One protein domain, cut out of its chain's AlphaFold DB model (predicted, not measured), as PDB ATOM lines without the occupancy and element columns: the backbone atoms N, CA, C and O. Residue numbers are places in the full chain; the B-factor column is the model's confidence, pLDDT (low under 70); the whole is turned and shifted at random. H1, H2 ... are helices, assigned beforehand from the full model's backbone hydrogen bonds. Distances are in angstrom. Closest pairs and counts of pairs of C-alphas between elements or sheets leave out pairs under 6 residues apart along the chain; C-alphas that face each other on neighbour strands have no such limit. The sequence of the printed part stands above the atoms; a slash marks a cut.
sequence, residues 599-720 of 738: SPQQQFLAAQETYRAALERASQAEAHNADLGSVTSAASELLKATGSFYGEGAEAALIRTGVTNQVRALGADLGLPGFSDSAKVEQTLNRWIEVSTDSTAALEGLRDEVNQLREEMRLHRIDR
ATOM      1  N   SER A 599     128.167 177.566 240.279       93.25
ATOM      2  CA  SER A 599     128.235 178.240 238.977       93.25
ATOM      3  C   SER A 599     129.568 177.935 238.266       93.25
ATOM      4  O   SER A 599     130.585 177.749 238.943       93.25
ATOM      5  N   PRO A 600     129.633 177.948 236.917       92.50
ATOM      6  CA  PRO A 600     130.881 177.693 236.184       92.50
ATOM      7  C   PRO A 600     132.055 178.577 236.641       92.50
ATOM      8  O   PRO A 600     133.206 178.145 236.654       92.50
ATOM      9  N   GLN A 601     131.760 179.797 237.105       94.19
ATOM     10  CA  GLN A 601     132.746 180.700 237.698       94.19
ATOM     11  C   GLN A 601     133.323 180.168 239.020       94.19
ATOM     12  O   GLN A 601     134.528 180.250 239.246       94.19
ATOM     13  N   GLN A 602     132.479 179.630 239.903       91.25
ATOM     14  CA  GLN A 602     132.906 179.052 241.179       91.25
ATOM     15  C   GLN A 602     133.716 177.771 240.965       91.25
ATOM     16  O   GLN A 602     134.747 177.590 241.609       91.25
ATOM     17  N   GLN A 603     133.303 176.932 240.011       90.50
ATOM     18  CA  GLN A 603     134.052 175.737 239.620       90.50
ATOM     19  C   GLN A 603     135.442 176.097 239.073       90.50
ATOM     20  O   GLN A 603     136.434 175.480 239.459       90.50
ATOM     21  N   PHE A 604     135.540 177.138 238.239       94.62
ATOM     22  CA  PHE A 604     136.822 177.632 237.732       94.62
ATOM     23  C   PHE A 604     137.743 178.147 238.847       94.62
ATOM     24  O   PHE A 604     138.925 177.800 238.876       94.62
ATOM     25  N   LEU A 605     137.215 178.933 239.791       92.88
ATOM     26  CA  LEU A 605     138.000 179.448 240.919       92.88
ATOM     27  C   LEU A 605     138.510 178.320 241.830       92.88
ATOM     28  O   LEU A 605     139.693 178.308 242.171       92.88
ATOM     29  N   ALA A 606     137.660 177.343 242.157       89.44
ATOM     30  CA  ALA A 606     138.042 176.192 242.974       89.44
ATOM     31  C   ALA A 606     139.100 175.310 242.283       89.44
ATOM     32  O   ALA A 606     140.073 174.879 242.909       89.44
ATOM     33  N   ALA A 607     138.957 175.083 240.974       92.31
ATOM     34  CA  ALA A 607     139.942 174.337 240.196       92.31
ATOM     35  C   ALA A 607     141.286 175.081 240.109       92.31
ATOM     36  O   ALA A 607     142.348 174.462 240.189       92.31
ATOM     37  N   GLN A 608     141.266 176.417 240.015       95.75
ATOM     38  CA  GLN A 608     142.482 177.233 240.016       95.75
ATOM     39  C   GLN A 608     143.226 177.143 241.355       95.75
ATOM     40  O   GLN A 608     144.454 177.032 241.365       95.75
ATOM     41  N   GLU A 609     142.504 177.178 242.474       93.56
ATOM     42  CA  GLU A 609     143.083 177.041 243.814       93.56
ATOM     43  C   GLU A 609     143.687 175.645 244.025       93.56
ATOM     44  O   GLU A 609     144.843 175.526 244.435       93.56
ATOM     45  N   THR A 610     142.957 174.599 243.633       89.94
ATOM     46  CA  THR A 610     143.413 173.202 243.726       89.94
ATOM     47  C   THR A 610     144.676 172.968 242.898       89.94
ATOM     48  O   THR A 610     145.636 172.357 243.376       89.94
ATOM     49  N   TYR A 611     144.717 173.501 241.673       95.75
ATOM     50  CA  TYR A 611     145.888 173.407 240.809       95.75
ATOM     51  C   TYR A 611     147.101 174.146 241.385       95.75
ATOM     52  O   TYR A 611     148.196 173.584 241.404       95.75
ATOM     53  N   ARG A 612     146.923 175.357 241.933       95.06
ATOM     54  CA  ARG A 612     148.015 176.083 242.606       95.06
ATOM     55  C   ARG A 612     148.561 175.312 243.804       95.06
ATOM     56  O   ARG A 612     149.775 175.179 243.920       95.06
ATOM     57  N   ALA A 613     147.688 174.758 244.643       92.31
ATOM     58  CA  ALA A 613     148.096 173.983 245.812       92.31
ATOM     59  C   ALA A 613     148.820 172.677 245.435       92.31
ATOM     60  O   ALA A 613     149.734 172.245 246.139       92.31
ATOM     61  N   ALA A 614     148.421 172.021 244.341       92.25
ATOM     62  CA  ALA A 614     149.126 170.849 243.823       92.25
ATOM     63  C   ALA A 614     150.507 171.226 243.263       92.25
ATOM     64  O   ALA A 614     151.497 170.569 243.584       92.25
ATOM     65  N   LEU A 615     150.584 172.309 242.480       94.50
ATOM     66  CA  LEU A 615     151.835 172.807 241.905       94.50
ATOM     67  C   LEU A 615     152.833 173.207 243.001       94.50
ATOM     68  O   LEU A 615     153.999 172.829 242.935       94.50
ATOM     69  N   GLU A 616     152.369 173.910 244.037       93.88
ATOM     70  CA  GLU A 616     153.194 174.310 245.179       93.88
ATOM     71  C   GLU A 616     153.746 173.088 245.930       93.88
ATOM     72  O   GLU A 616     154.960 172.990 246.117       93.88
ATOM     73  N   ARG A 617     152.895 172.105 246.264       89.69
ATOM     74  CA  ARG A 617     153.328 170.856 246.921       89.69
ATOM     75  C   ARG A 617     154.360 170.088 246.102       89.69
ATOM     76  O   ARG A 617     155.343 169.614 246.662       89.69
ATOM     77  N   ALA A 618     154.155 169.976 244.793       93.31
ATOM     78  CA  ALA A 618     155.095 169.278 243.924       93.31
ATOM     79  C   ALA A 618     156.415 170.043 243.755       93.31
ATOM     80  O   ALA A 618     157.463 169.414 243.673       93.31
ATOM     81  N   SER A 619     156.384 171.380 243.754       92.31
ATOM     82  CA  SER A 619     157.595 172.210 243.674       92.31
ATOM     83  C   SER A 619     158.443 172.185 244.951       92.31
ATOM     84  O   SER A 619     159.655 172.364 244.888       92.31
ATOM     85  N   GLN A 620     157.816 171.960 246.111       90.88
ATOM     86  CA  GLN A 620     158.503 171.851 247.402       90.88
ATOM     87  C   GLN A 620     159.045 170.438 247.672       90.88
ATOM     88  O   GLN A 620     159.862 170.260 248.575       90.88
ATOM     89  N   ALA A 621     158.591 169.431 246.923       87.06
ATOM     90  CA  ALA A 621     159.034 168.054 247.075       87.06
ATOM     91  C   ALA A 621     160.356 167.802 246.331       87.06
ATOM     92  O   ALA A 621     160.588 168.321 245.241       87.06
ATOM     93  N   GLU A 622     161.219 166.953 246.896       84.62
ATOM     94  CA  GLU A 622     162.390 166.447 246.171       84.62
ATOM     95  C   GLU A 622     161.953 165.662 244.920       84.62
ATOM     96  O   GLU A 622     160.869 165.079 244.895       84.62
ATOM     97  N   ALA A 623     162.807 165.605 243.889       77.56
ATOM     98  CA  ALA A 623     162.465 165.100 242.549       77.56
ATOM     99  C   ALA A 623     161.764 163.725 242.510       77.56
ATOM    100  O   ALA A 623     160.961 163.463 241.620       77.56
ATOM    101  N   HIS A 624     162.047 162.854 243.479       76.31
ATOM    102  CA  HIS A 624     161.489 161.504 243.580       76.31
ATOM    103  C   HIS A 624     160.200 161.413 244.421       76.31
ATOM    104  O   HIS A 624     159.536 160.382 244.390       76.31
ATOM    105  N   ASN A 625     159.826 162.484 245.128       82.56
ATOM    106  CA  ASN A 625     158.651 162.557 246.004       82.56
ATOM    107  C   ASN A 625     157.569 163.525 245.485       82.56
ATOM    108  O   ASN A 625     156.526 163.680 246.121       82.56
ATOM    109  N   ALA A 626     157.802 164.194 244.353       87.12
ATOM    110  CA  ALA A 626     156.823 165.087 243.745       87.12
ATOM    111  C   ALA A 626     155.637 164.292 243.166       87.12
ATOM    112  O   ALA A 626     155.784 163.526 242.213       87.12
ATOM    113  N   ASP A 627     154.439 164.498 243.721       88.38
ATOM    114  CA  ASP A 627     153.198 163.877 243.239       88.38
ATOM    115  C   ASP A 627     152.683 164.577 241.970       88.38
ATOM    116  O   ASP A 627     151.755 165.392 241.982       88.38
ATOM    117  N   LEU A 628     153.308 164.251 240.842       87.12
ATOM    118  CA  LEU A 628     152.935 164.755 239.517       87.12
ATOM    119  C   LEU A 628     151.552 164.283 239.072       87.12
ATOM    120  O   LEU A 628     150.918 164.946 238.247       87.12
ATOM    121  N   GLY A 629     151.079 163.154 239.607       88.06
ATOM    122  CA  GLY A 629     149.722 162.670 239.377       88.06
ATOM    123  C   GLY A 629     148.702 163.686 239.883       88.06
ATOM    124  O   GLY A 629     147.799 164.078 239.145       88.06
ATOM    125  N   SER A 630     148.911 164.216 241.090       88.50
ATOM    126  CA  SER A 630     148.049 165.264 241.643       88.50
ATOM    127  C   SER A 630     148.091 166.570 240.838       88.50
ATOM    128  O   SER A 630     147.044 167.169 240.598       88.50
ATOM    129  N   VAL A 631     149.271 166.990 240.358       93.00
ATOM    130  CA  VAL A 631     149.427 168.212 239.546       93.00
ATOM    131  C   VAL A 631     148.731 168.069 238.199       93.00
ATOM    132  O   VAL A 631     148.006 168.968 237.781       93.00
ATOM    133  N   THR A 632     148.927 166.939 237.517       90.00
ATOM    134  CA  THR A 632     148.318 166.679 236.204       90.00
ATOM    135  C   THR A 632     146.804 166.496 236.300       90.00
ATOM    136  O   THR A 632     146.080 167.023 235.455       90.00
ATOM    137  N   SER A 633     146.308 165.851 237.359       89.06
ATOM    138  CA  SER A 633     144.872 165.757 237.640       89.06
ATOM    139  C   SER A 633     144.258 167.134 237.903       89.06
ATOM    140  O   SER A 633     143.266 167.495 237.271       89.06
ATOM    141  N   ALA A 634     144.868 167.946 238.773       93.19
ATOM    142  CA  ALA A 634     144.371 169.289 239.074       93.19
ATOM    143  C   ALA A 634     144.469 170.237 237.861       93.19
ATOM    144  O   ALA A 634     143.590 171.070 237.646       93.19
ATOM    145  N   ALA A 635     145.502 170.081 237.025       94.50
ATOM    146  CA  ALA A 635     145.635 170.791 235.756       94.50
ATOM    147  C   ALA A 635     144.488 170.444 234.798       94.50
ATOM    148  O   ALA A 635     143.875 171.342 234.227       94.50
ATOM    149  N   SER A 636     144.169 169.157 234.650       92.31
ATOM    150  CA  SER A 636     143.051 168.686 233.824       92.31
ATOM    151  C   SER A 636     141.712 169.270 234.291       92.31
ATOM    152  O   SER A 636     140.941 169.794 233.486       92.31
ATOM    153  N   GLU A 637     141.468 169.279 235.605       90.81
ATOM    154  CA  GLU A 637     140.266 169.878 236.197       90.81
ATOM    155  C   GLU A 637     140.168 171.382 235.924       90.81
ATOM    156  O   GLU A 637     139.106 171.865 235.524       90.81
ATOM    157  N   LEU A 638     141.277 172.117 236.057       95.25
ATOM    158  CA  LEU A 638     141.327 173.536 235.713       95.25
ATOM    159  C   LEU A 638     141.030 173.767 234.229       95.25
ATOM    160  O   LEU A 638     140.262 174.671 233.901       95.25
ATOM    161  N   LEU A 639     141.576 172.953 233.324       94.56
ATOM    162  CA  LEU A 639     141.317 173.075 231.886       94.56
ATOM    163  C   LEU A 639     139.853 172.777 231.534       94.56
ATOM    164  O   LEU A 639     139.260 173.502 230.732       94.56
ATOM    165  N   LYS A 640     139.242 171.778 232.178       92.69
ATOM    166  CA  LYS A 640     137.814 171.461 232.025       92.69
ATOM    167  C   LYS A 640     136.924 172.602 232.532       92.69
ATOM    168  O   LYS A 640     136.005 173.033 231.829       92.69
ATOM    169  N   ALA A 641     137.223 173.139 233.715       93.25
ATOM    170  CA  ALA A 641     136.490 174.269 234.281       93.25
ATOM    171  C   ALA A 641     136.671 175.548 233.442       93.25
ATOM    172  O   ALA A 641     135.723 176.304 233.242       93.25
ATOM    173  N   THR A 642     137.863 175.750 232.870       94.50
ATOM    174  CA  THR A 642     138.154 176.849 231.937       94.50
ATOM    175  C   THR A 642     137.272 176.767 230.696       94.50
ATOM    176  O   THR A 642     136.658 177.765 230.330       94.50
ATOM    177  N   GLY A 643     137.169 175.589 230.068       92.81
ATOM    178  CA  GLY A 643     136.303 175.390 228.902       92.81
ATOM    179  C   GLY A 643     134.825 175.620 229.222       92.81
ATOM    180  O   GLY A 643     134.105 176.207 228.422       92.81
ATOM    181  N   SER A 644     134.391 175.242 230.426       92.81
ATOM    182  CA  SER A 644     133.008 175.447 230.881       92.81
ATOM    183  C   SER A 644     132.683 176.922 231.158       92.81
ATOM    184  O   SER A 644     131.556 177.352 230.932       92.81
ATOM    185  N   PHE A 645     133.653 177.707 231.643       95.75
ATOM    186  CA  PHE A 645     133.448 179.116 231.995       95.75
ATOM    187  C   PHE A 645     133.683 180.085 230.821       95.75
ATOM    188  O   PHE A 645     132.893 181.005 230.628       95.75
ATOM    189  N   TYR A 646     134.736 179.876 230.025       93.62
ATOM    190  CA  TYR A 646     135.146 180.771 228.931       93.62
ATOM    191  C   TYR A 646     134.767 180.267 227.525       93.62
ATOM    192  O   TYR A 646     134.933 180.996 226.544       93.62
ATOM    193  N   GLY A 647     134.285 179.026 227.389       92.88
ATOM    194  CA  GLY A 647     134.095 178.380 226.087       92.88
ATOM    195  C   GLY A 647     135.421 178.143 225.350       92.88
ATOM    196  O   GLY A 647     136.489 178.082 225.955       92.88
ATOM    197  N   GLU A 648     135.375 178.045 224.019       91.88
ATOM    198  CA  GLU A 648     136.564 177.884 223.155       91.88
ATOM    199  C   GLU A 648     137.230 179.226 222.775       91.88
ATOM    200  O   GLU A 648     137.910 179.347 221.757       91.88
ATOM    201  N   GLY A 649     137.017 180.272 223.578       91.00
ATOM    202  CA  GLY A 649     137.525 181.614 223.308       91.00
ATOM    203  C   GLY A 649     139.044 181.760 223.469       91.00
ATOM    204  O   GLY A 649     139.737 180.915 224.041       91.00
ATOM    205  N   ALA A 650     139.570 182.905 223.023       92.50
ATOM    206  CA  ALA A 650     140.991 183.245 223.149       92.50
ATOM    207  C   ALA A 650     141.497 183.203 224.607       92.50
ATOM    208  O   ALA A 650     142.650 182.857 224.859       92.50
ATOM    209  N   GLU A 651     140.631 183.504 225.575       93.00
ATOM    210  CA  GLU A 651     140.938 183.466 227.011       93.00
ATOM    211  C   GLU A 651     141.177 182.033 227.512       93.00
ATOM    212  O   GLU A 651     142.139 181.784 228.242       93.00
ATOM    213  N   ALA A 652     140.380 181.065 227.047       92.31
ATOM    214  CA  ALA A 652     140.574 179.654 227.366       92.31
ATOM    215  C   ALA A 652     141.878 179.106 226.767       92.31
ATOM    216  O   ALA A 652     142.593 178.342 227.422       92.31
ATOM    217  N   ALA A 653     142.227 179.537 225.550       91.00
ATOM    218  CA  ALA A 653     143.491 179.181 224.911       91.00
ATOM    219  C   ALA A 653     144.700 179.709 225.704       91.00
ATOM    220  O   ALA A 653     145.650 178.964 225.941       91.00
ATOM    221  N   LEU A 654     144.641 180.955 226.186       93.56
ATOM    222  CA  LEU A 654     145.704 181.545 227.007       93.56
ATOM    223  C   LEU A 654     145.907 180.793 228.328       93.56
ATOM    224  O   LEU A 654     147.047 180.506 228.700       93.56
ATOM    225  N   ILE A 655     144.821 180.436 229.019       93.88
ATOM    226  CA  ILE A 655     144.895 179.653 230.262       93.88
ATOM    227  C   ILE A 655     145.471 178.263 229.983       93.88
ATOM    228  O   ILE A 655     146.356 177.815 230.714       93.88
ATOM    229  N   ARG A 656     145.048 177.612 228.891       93.88
ATOM    230  CA  ARG A 656     145.586 176.311 228.473       93.88
ATOM    231  C   ARG A 656     147.091 176.365 228.246       93.88
ATOM    232  O   ARG A 656     147.823 175.566 228.820       93.88
ATOM    233  N   THR A 657     147.564 177.341 227.475       93.38
ATOM    234  CA  THR A 657     149.000 177.546 227.257       93.38
ATOM    235  C   THR A 657     149.739 177.817 228.572       93.38
ATOM    236  O   THR A 657     150.831 177.289 228.779       93.38
ATOM    237  N   GLY A 658     149.146 178.592 229.485       95.06
ATOM    238  CA  GLY A 658     149.710 178.867 230.806       95.06
ATOM    239  C   GLY A 658     149.904 177.609 231.659       95.06
ATOM    240  O   GLY A 658     151.004 177.377 232.161       95.06
ATOM    241  N   VAL A 659     148.867 176.774 231.777       95.44
ATOM    242  CA  VAL A 659     148.902 175.516 232.546       95.44
ATOM    243  C   VAL A 659     149.919 174.542 231.950       95.44
ATOM    244  O   VAL A 659     150.776 174.036 232.672       95.44
ATOM    245  N   THR A 660     149.912 174.346 230.627       93.44
ATOM    246  CA  THR A 660     150.877 173.462 229.950       93.44
ATOM    247  C   THR A 660     152.319 173.919 230.178       93.44
ATOM    248  O   THR A 660     153.188 173.099 230.474       93.44
ATOM    249  N   ASN A 661     152.587 175.227 230.106       94.44
ATOM    250  CA  ASN A 661     153.925 175.770 230.347       94.44
ATOM    251  C   ASN A 661     154.390 175.582 231.797       94.44
ATOM    252  O   ASN A 661     155.570 175.316 232.015       94.44
ATOM    253  N   GLN A 662     153.487 175.696 232.773       95.75
ATOM    254  CA  GLN A 662     153.804 175.493 234.188       95.75
ATOM    255  C   GLN A 662     154.069 174.021 234.522       95.75
ATOM    256  O   GLN A 662     155.059 173.727 235.185       95.75
ATOM    257  N   VAL A 663     153.257 173.091 234.006       93.75
ATOM    258  CA  VAL A 663     153.495 171.644 234.163       93.75
ATOM    259  C   VAL A 663     154.819 171.238 233.507       93.75
ATOM    260  O   VAL A 663     155.586 170.462 234.075       93.75
ATOM    261  N   ARG A 664     155.131 171.813 232.338       93.31
ATOM    262  CA  ARG A 664     156.412 171.610 231.648       93.31
ATOM    263  C   ARG A 664     157.593 172.136 232.463       93.31
ATOM    264  O   ARG A 664     158.598 171.444 232.587       93.31
ATOM    265  N   ALA A 665     157.482 173.353 233.000       93.75
ATOM    266  CA  ALA A 665     158.526 173.959 233.823       93.75
ATOM    267  C   ALA A 665     158.796 173.119 235.078       93.75
ATOM    268  O   ALA A 665     159.943 172.777 235.331       93.75
ATOM    269  N   LEU A 666     157.741 172.678 235.770       92.88
ATOM    270  CA  LEU A 666     157.870 171.797 236.929       92.88
ATOM    271  C   LEU A 666     158.564 170.475 236.564       92.88
ATOM    272  O   LEU A 666     159.480 170.042 237.252       92.88
ATOM    273  N   GLY A 667     158.165 169.834 235.464       89.69
ATOM    274  CA  GLY A 667     158.808 168.595 235.028       89.69
ATOM    275  C   GLY A 667     160.272 168.777 234.606       89.69
ATOM    276  O   GLY A 667     161.082 167.875 234.821       89.69
ATOM    277  N   ALA A 668     160.626 169.941 234.052       90.69
ATOM    278  CA  ALA A 668     162.009 170.298 233.748       90.69
ATOM    279  C   ALA A 668     162.836 170.524 235.025       90.69
ATOM    280  O   ALA A 668     163.942 169.991 235.117       90.69
ATOM    281  N   ASP A 669     162.286 171.229 236.018       91.81
ATOM    282  CA  ASP A 669     162.934 171.475 237.314       91.81
ATOM    283  C   ASP A 669     163.177 170.169 238.092       91.81
ATOM    284  O   ASP A 669     164.191 170.023 238.771       91.81
ATOM    285  N   LEU A 670     162.294 169.178 237.928       88.19
ATOM    286  CA  LEU A 670     162.421 167.849 238.536       88.19
ATOM    287  C   LEU A 670     163.284 166.872 237.708       88.19
ATOM    288  O   LEU A 670     163.466 165.722 238.108       88.19
ATOM    289  N   GLY A 671     163.821 167.295 236.558       89.12
ATOM    290  CA  GLY A 671     164.701 166.472 235.720       89.12
ATOM    291  C   GLY A 671     163.999 165.319 234.994       89.12
ATOM    292  O   GLY A 671     164.626 164.300 234.701       89.12
ATOM    293  N   LEU A 672     162.703 165.447 234.697       84.94
ATOM    294  CA  LEU A 672     161.895 164.364 234.138       84.94
ATOM    295  C   LEU A 672     161.855 164.430 232.603       84.94
ATOM    296  O   LEU A 672     161.215 165.318 232.032       84.94
ATOM    297  N   PRO A 673     162.466 163.462 231.892       75.81
ATOM    298  CA  PRO A 673     162.636 163.527 230.439       75.81
ATOM    299  C   PRO A 673     161.319 163.449 229.648       75.81
ATOM    300  O   PRO A 673     161.290 163.809 228.475       75.81
ATOM    301  N   GLY A 674     160.223 163.003 230.272       78.50
ATOM    302  CA  GLY A 674     158.894 162.952 229.651       78.50
ATOM    303  C   GLY A 674     158.150 164.291 229.613       78.50
ATOM    304  O   GLY A 674     157.223 164.436 228.822       78.50
ATOM    305  N   PHE A 675     158.560 165.266 230.431       82.50
ATOM    306  CA  PHE A 675     157.862 166.546 230.595       82.50
ATOM    307  C   PHE A 675     158.561 167.719 229.903       82.50
ATOM    308  O   PHE A 675     158.050 168.830 229.940       82.50
ATOM    309  N   SER A 676     159.709 167.501 229.257       78.38
ATOM    310  CA  SER A 676     160.429 168.543 228.511       78.38
ATOM    311  C   SER A 676     159.811 168.842 227.138       78.38
ATOM    312  O   SER A 676     159.987 169.937 226.601       78.38
ATOM    313  N   ASP A 677     159.056 167.892 226.583       86.00
ATOM    314  CA  ASP A 677     158.394 167.994 225.284       86.00
ATOM    315  C   ASP A 677     156.957 168.514 225.447       86.00
ATOM    316  O   ASP A 677     156.077 167.823 225.972       86.00
ATOM    317  N   SER A 678     156.703 169.740 224.979       80.94
ATOM    318  CA  SER A 678     155.388 170.380 225.085       80.94
ATOM    319  C   SER A 678     154.285 169.593 224.379       80.94
ATOM    320  O   SER A 678     153.164 169.568 224.880       80.94
ATOM    321  N   ALA A 679     154.596 168.913 223.269       83.81
ATOM    322  CA  ALA A 679     153.606 168.126 222.538       83.81
ATOM    323  C   ALA A 679     153.164 166.895 223.346       83.81
ATOM    324  O   ALA A 679     151.985 166.546 223.350       83.81
ATOM    325  N   LYS A 680     154.085 166.268 224.089       82.06
ATOM    326  CA  LYS A 680     153.775 165.110 224.945       82.06
ATOM    327  C   LYS A 680     153.007 165.496 226.200       82.06
ATOM    328  O   LYS A 680     152.097 164.767 226.594       82.06
ATOM    329  N   VAL A 681     153.343 166.630 226.819       85.00
ATOM    330  CA  VAL A 681     152.590 167.156 227.970       85.00
ATOM    331  C   VAL A 681     151.160 167.481 227.546       85.00
ATOM    332  O   VAL A 681     150.215 167.056 228.206       85.00
ATOM    333  N   GLU A 682     150.990 168.150 226.407       84.88
ATOM    334  CA  GLU A 682     149.673 168.466 225.858       84.88
ATOM    335  C   GLU A 682     148.881 167.204 225.483       84.88
ATOM    336  O   GLU A 682     147.722 167.073 225.872       84.88
ATOM    337  N   GLN A 683     149.509 166.227 224.822       85.81
ATOM    338  CA  GLN A 683     148.879 164.939 224.511       85.81
ATOM    339  C   GLN A 683     148.439 164.194 225.779       85.81
ATOM    340  O   GLN A 683     147.359 163.607 225.810       85.81
ATOM    341  N   THR A 684     149.256 164.225 226.832       80.31
ATOM    342  CA  THR A 684     148.947 163.569 228.110       80.31
ATOM    343  C   THR A 684     147.783 164.261 228.812       80.31
ATOM    344  O   THR A 684     146.859 163.584 229.254       80.31
ATOM    345  N   LEU A 685     147.783 165.596 228.869       83.12
ATOM    346  CA  LEU A 685     146.686 166.371 229.451       83.12
ATOM    347  C   LEU A 685     145.379 166.165 228.677       83.12
ATOM    348  O   LEU A 685     144.352 165.906 229.296       83.12
ATOM    349  N   ASN A 686     145.416 166.191 227.342       83.75
ATOM    350  CA  ASN A 686     144.235 165.944 226.512       83.75
ATOM    351  C   ASN A 686     143.689 164.525 226.714       83.75
ATOM    352  O   ASN A 686     142.494 164.363 226.942       83.75
ATOM    353  N   ARG A 687     144.561 163.508 226.748       81.94
ATOM    354  CA  ARG A 687     144.157 162.125 227.037       81.94
ATOM    355  C   ARG A 687     143.524 161.988 228.423       81.94
ATOM    356  O   ARG A 687     142.563 161.248 228.585       81.94
ATOM    357  N   TRP A 688     144.042 162.691 229.426       75.06
ATOM    358  CA  TRP A 688     143.451 162.702 230.766       75.06
ATOM    359  C   TRP A 688     142.105 163.424 230.819       75.06
ATOM    360  O   TRP A 688     141.224 162.994 231.558       75.06
ATOM    361  N   ILE A 689     141.923 164.497 230.044       77.88
ATOM    362  CA  ILE A 689     140.629 165.177 229.902       77.88
ATOM    363  C   ILE A 689     139.609 164.237 229.244       77.88
ATOM    364  O   ILE A 689     138.489 164.129 229.743       77.88
ATOM    365  N   GLU A 690     139.995 163.525 228.182       78.25
ATOM    366  CA  GLU A 690     139.158 162.516 227.513       78.25
ATOM    367  C   GLU A 690     138.768 161.393 228.485       78.25
ATOM    368  O   GLU A 690     137.587 161.191 228.746       78.25
ATOM    369  N   VAL A 691     139.748 160.758 229.138       72.25
ATOM    370  CA  VAL A 691     139.506 159.676 230.111       72.25
ATOM    371  C   VAL A 691     138.662 160.145 231.298       72.25
ATOM    372  O   VAL A 691     137.807 159.402 231.773       72.25
ATOM    373  N   SER A 692     138.868 161.368 231.792       69.81
ATOM    374  CA  SER A 692     138.059 161.950 232.871       69.81
ATOM    375  C   SER A 692     136.616 162.191 232.430       69.81
ATOM    376  O   SER A 692     135.681 161.934 233.190       69.81
ATOM    377  N   THR A 693     136.419 162.647 231.193       74.88
ATOM    378  CA  THR A 693     135.088 162.857 230.613       74.88
ATOM    379  C   THR A 693     134.359 161.524 230.446       74.88
ATOM    380  O   THR A 693     133.239 161.393 230.935       74.88
ATOM    381  N   ASP A 694     135.037 160.510 229.905       74.12
ATOM    382  CA  ASP A 694     134.499 159.153 229.751       74.12
ATOM    383  C   ASP A 694     134.204 158.489 231.106       74.12
ATOM    384  O   ASP A 694     133.168 157.852 231.286       74.12
ATOM    385  N   SER A 695     135.077 158.683 232.101       66.62
ATOM    386  CA  SER A 695     134.881 158.147 233.456       66.62
ATOM    387  C   SER A 695     133.722 158.829 234.179       66.62
ATOM    388  O   SER A 695     132.998 158.171 234.921       66.62
ATOM    389  N   THR A 696     133.519 160.133 233.961       72.62
ATOM    390  CA  THR A 696     132.365 160.853 234.521       72.62
ATOM    391  C   THR A 696     131.068 160.300 233.927       72.62
ATOM    392  O   THR A 696     130.156 159.983 234.682       72.62
ATOM    393  N   ALA A 697     131.022 160.076 232.609       71.38
ATOM    394  CA  ALA A 697     129.866 159.473 231.942       71.38
ATOM    395  C   ALA A 697     129.593 158.032 232.423       71.38
ATOM    396  O   ALA A 697     128.444 157.654 232.643       71.38
ATOM    397  N   ALA A 698     130.640 157.232 232.650       64.00
ATOM    398  CA  ALA A 698     130.503 155.882 233.199       64.00
ATOM    399  C   ALA A 698     130.006 155.880 234.657       64.00
ATOM    400  O   ALA A 698     129.185 155.043 235.032       64.00
ATOM    401  N   LEU A 699     130.477 156.821 235.482       61.03
ATOM    402  CA  LEU A 699     130.025 156.983 236.866       61.03
ATOM    403  C   LEU A 699     128.588 157.503 236.951       61.03
ATOM    404  O   LEU A 699     127.854 157.075 237.838       61.03
ATOM    405  N   GLU A 700     128.171 158.383 236.041       73.00
ATOM    406  CA  GLU A 700     126.768 158.790 235.898       73.00
ATOM    407  C   GLU A 700     125.889 157.588 235.524       73.00
ATOM    408  O   GLU A 700     124.889 157.349 236.196       73.00
ATOM    409  N   GLY A 701     126.322 156.749 234.575       76.38
ATOM    410  CA  GLY A 701     125.624 155.504 234.233       76.38
ATOM    411  C   GLY A 701     125.497 154.527 235.409       76.38
ATOM    412  O   GLY A 701     124.413 154.013 235.675       76.38
ATOM    413  N   LEU A 702     126.575 154.325 236.177       64.31
ATOM    414  CA  LEU A 702     126.543 153.501 237.395       64.31
ATOM    415  C   LEU A 702     125.658 154.110 238.487       64.31
ATOM    416  O   LEU A 702     124.993 153.389 239.228       64.31
ATOM    417  N   ARG A 703     125.643 155.439 238.620       71.12
ATOM    418  CA  ARG A 703     124.774 156.135 239.573       71.12
ATOM    419  C   ARG A 703     123.306 155.939 239.207       71.12
ATOM    420  O   ARG A 703     122.501 155.689 240.105       71.12
ATOM    421  N   ASP A 704     122.973 156.018 237.925       81.94
ATOM    422  CA  ASP A 704     121.625 155.770 237.421       81.94
ATOM    423  C   ASP A 704     121.205 154.314 237.652       81.94
ATOM    424  O   ASP A 704     120.111 154.072 238.159       81.94
ATOM    425  N   GLU A 705     122.103 153.353 237.420       77.81
ATOM    426  CA  GLU A 705     121.867 151.930 237.694       77.81
ATOM    427  C   GLU A 705     121.676 151.650 239.197       77.81
ATOM    428  O   GLU A 705     120.751 150.943 239.599       77.81
ATOM    429  N   VAL A 706     122.482 152.266 240.069       73.44
ATOM    430  CA  VAL A 706     122.320 152.159 241.529       73.44
ATOM    431  C   VAL A 706     121.013 152.802 241.998       73.44
ATOM    432  O   VAL A 706     120.355 152.272 242.899       73.44
ATOM    433  N   ASN A 707     120.614 153.934 241.416       81.50
ATOM    434  CA  ASN A 707     119.329 154.565 241.712       81.50
ATOM    435  C   ASN A 707     118.158 153.693 241.242       81.50
ATOM    436  O   ASN A 707     117.185 153.544 241.983       81.50
ATOM    437  N   GLN A 708     118.281 153.059 240.074       87.38
ATOM    438  CA  GLN A 708     117.309 152.098 239.564       87.38
ATOM    439  C   GLN A 708     117.187 150.884 240.497       87.38
ATOM    440  O   GLN A 708     116.086 150.568 240.942       87.38
ATOM    441  N   LEU A 709     118.304 150.270 240.898       81.19
ATOM    442  CA  LEU A 709     118.335 149.156 241.855       81.19
ATOM    443  C   LEU A 709     117.730 149.529 243.213       81.19
ATOM    444  O   LEU A 709     117.039 148.726 243.842       81.19
ATOM    445  N   ARG A 710     117.972 150.755 243.693       82.00
ATOM    446  CA  ARG A 710     117.349 151.256 244.926       82.00
ATOM    447  C   ARG A 710     115.833 151.363 244.790       82.00
ATOM    448  O   ARG A 710     115.135 151.005 245.739       82.00
ATOM    449  N   GLU A 711     115.332 151.811 243.644       88.62
ATOM    450  CA  GLU A 711     113.893 151.890 243.389       88.62
ATOM    451  C   GLU A 711     113.264 150.496 243.223       88.62
ATOM    452  O   GLU A 711     112.228 150.220 243.826       88.62
ATOM    453  N   GLU A 712     113.932 149.566 242.537       84.44
ATOM    454  CA  GLU A 712     113.501 148.164 242.424       84.44
ATOM    455  C   GLU A 712     113.442 147.471 243.794       84.44
ATOM    456  O   GLU A 712     112.448 146.825 244.136       84.44
ATOM    457  N   MET A 713     114.453 147.667 244.647       81.69
ATOM    458  CA  MET A 713     114.430 147.161 246.024       81.69
ATOM    459  C   MET A 713     113.323 147.796 246.868       81.69
ATOM    460  O   MET A 713     112.767 147.132 247.751       81.69
ATOM    461  N   ARG A 714     113.001 149.075 246.631       89.44
ATOM    462  CA  ARG A 714     111.894 149.764 247.304       89.44
ATOM    463  C   ARG A 714     110.557 149.138 246.910       89.44
ATOM    464  O   ARG A 714     109.760 148.848 247.800       89.44
ATOM    465  N   LEU A 715     110.351 148.862 245.622       86.12
ATOM    466  CA  LEU A 715     109.151 148.202 245.098       86.12
ATOM    467  C   LEU A 715     109.015 146.765 245.629       86.12
ATOM    468  O   LEU A 715     107.996 146.424 246.221       86.12
ATOM    469  N   HIS A 716     110.078 145.957 245.581       78.94
ATOM    470  CA  HIS A 716     110.064 144.592 246.127       78.94
ATOM    471  C   HIS A 716     109.888 144.510 247.646       78.94
ATOM    472  O   HIS A 716     109.471 143.473 248.176       78.94
ATOM    473  N   ARG A 717     110.241 145.568 248.382       81.06
ATOM    474  CA  ARG A 717     109.954 145.641 249.816       81.06
ATOM    475  C   ARG A 717     108.466 145.887 250.069       81.06
ATOM    476  O   ARG A 717     107.961 145.352 251.049       81.06
ATOM    477  N   ILE A 718     107.788 146.649 249.212       80.62
ATOM    478  CA  ILE A 718     106.345 146.901 249.311       80.62
ATOM    479  C   ILE A 718     105.569 145.609 249.007       80.62
ATOM    480  O   ILE A 718     104.787 145.178 249.850       80.62
ATOM    481  N   ASP A 719     105.907 144.899 247.925       77.81
ATOM    482  CA  ASP A 719     105.242 143.633 247.558       77.81
ATOM    483  C   ASP A 719     105.361 142.556 248.651       77.81
ATOM    484  O   ASP A 719     104.412 141.837 248.958       77.81
ATOM    485  N   ARG A 720     106.526 142.461 249.311       75.81
ATOM    486  CA  ARG A 720     106.735 141.494 250.405       75.81
ATOM    487  C   ARG A 720     105.977 141.830 251.688       75.81
ATOM    488  O   ARG A 720     105.788 140.936 252.518       75.81
TER     489      ARG A 720
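AT A GLANCE: This is residues 599 to 720 of the 738 residues of an uncharacterized protein of Roseomonas rosea (UniProt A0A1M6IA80). One long helix, H4, crosses an up-and-down bundle of three shorter helices, H1, H2 and H3, and sticks out far beyond it as an arm, residues 694 to 720. The 122 printed residues hold four named helices in the order H1, H2, H3, H4 and no named strand, class all helix. The whole is loose, with a radius of gyration of the C-alphas of 19.0 A and spans of 65 by 36 by 24 A.

IN THESE COORDINATES: H4, residues 678 to 720, is 62.0 A long and ends at C-alpha 720 (106.735, 141.494, 250.405). H1, residues 600 to 620, begins at C-alpha 600 (130.881, 177.693, 236.184). H2 is residues 628 to 646 and H3 residues 650 to 669.

HOW THE PARTS SIT: H4 touches H2 about perpendicular, 81 degrees, with residues 685 to 689 alone; the closest C-alphas, of Ser 636 and Ile 689, are 5.8 A apart. H4 and H1 are apart. H1 and H2 form a hairpin, opposite ways at a shallow tilt of 23 degrees; the closest C-alphas, of Tyr 611 and Ala 634, are 4.7 A apart. In H1, H2, H3 and H4 every O i to N i+4 pair is within hydrogen-bond range.

THE WHOLE: The printed part has no cut and no long link. Residues 692, 695, 698 to 699 and 702 are under pLDDT 70.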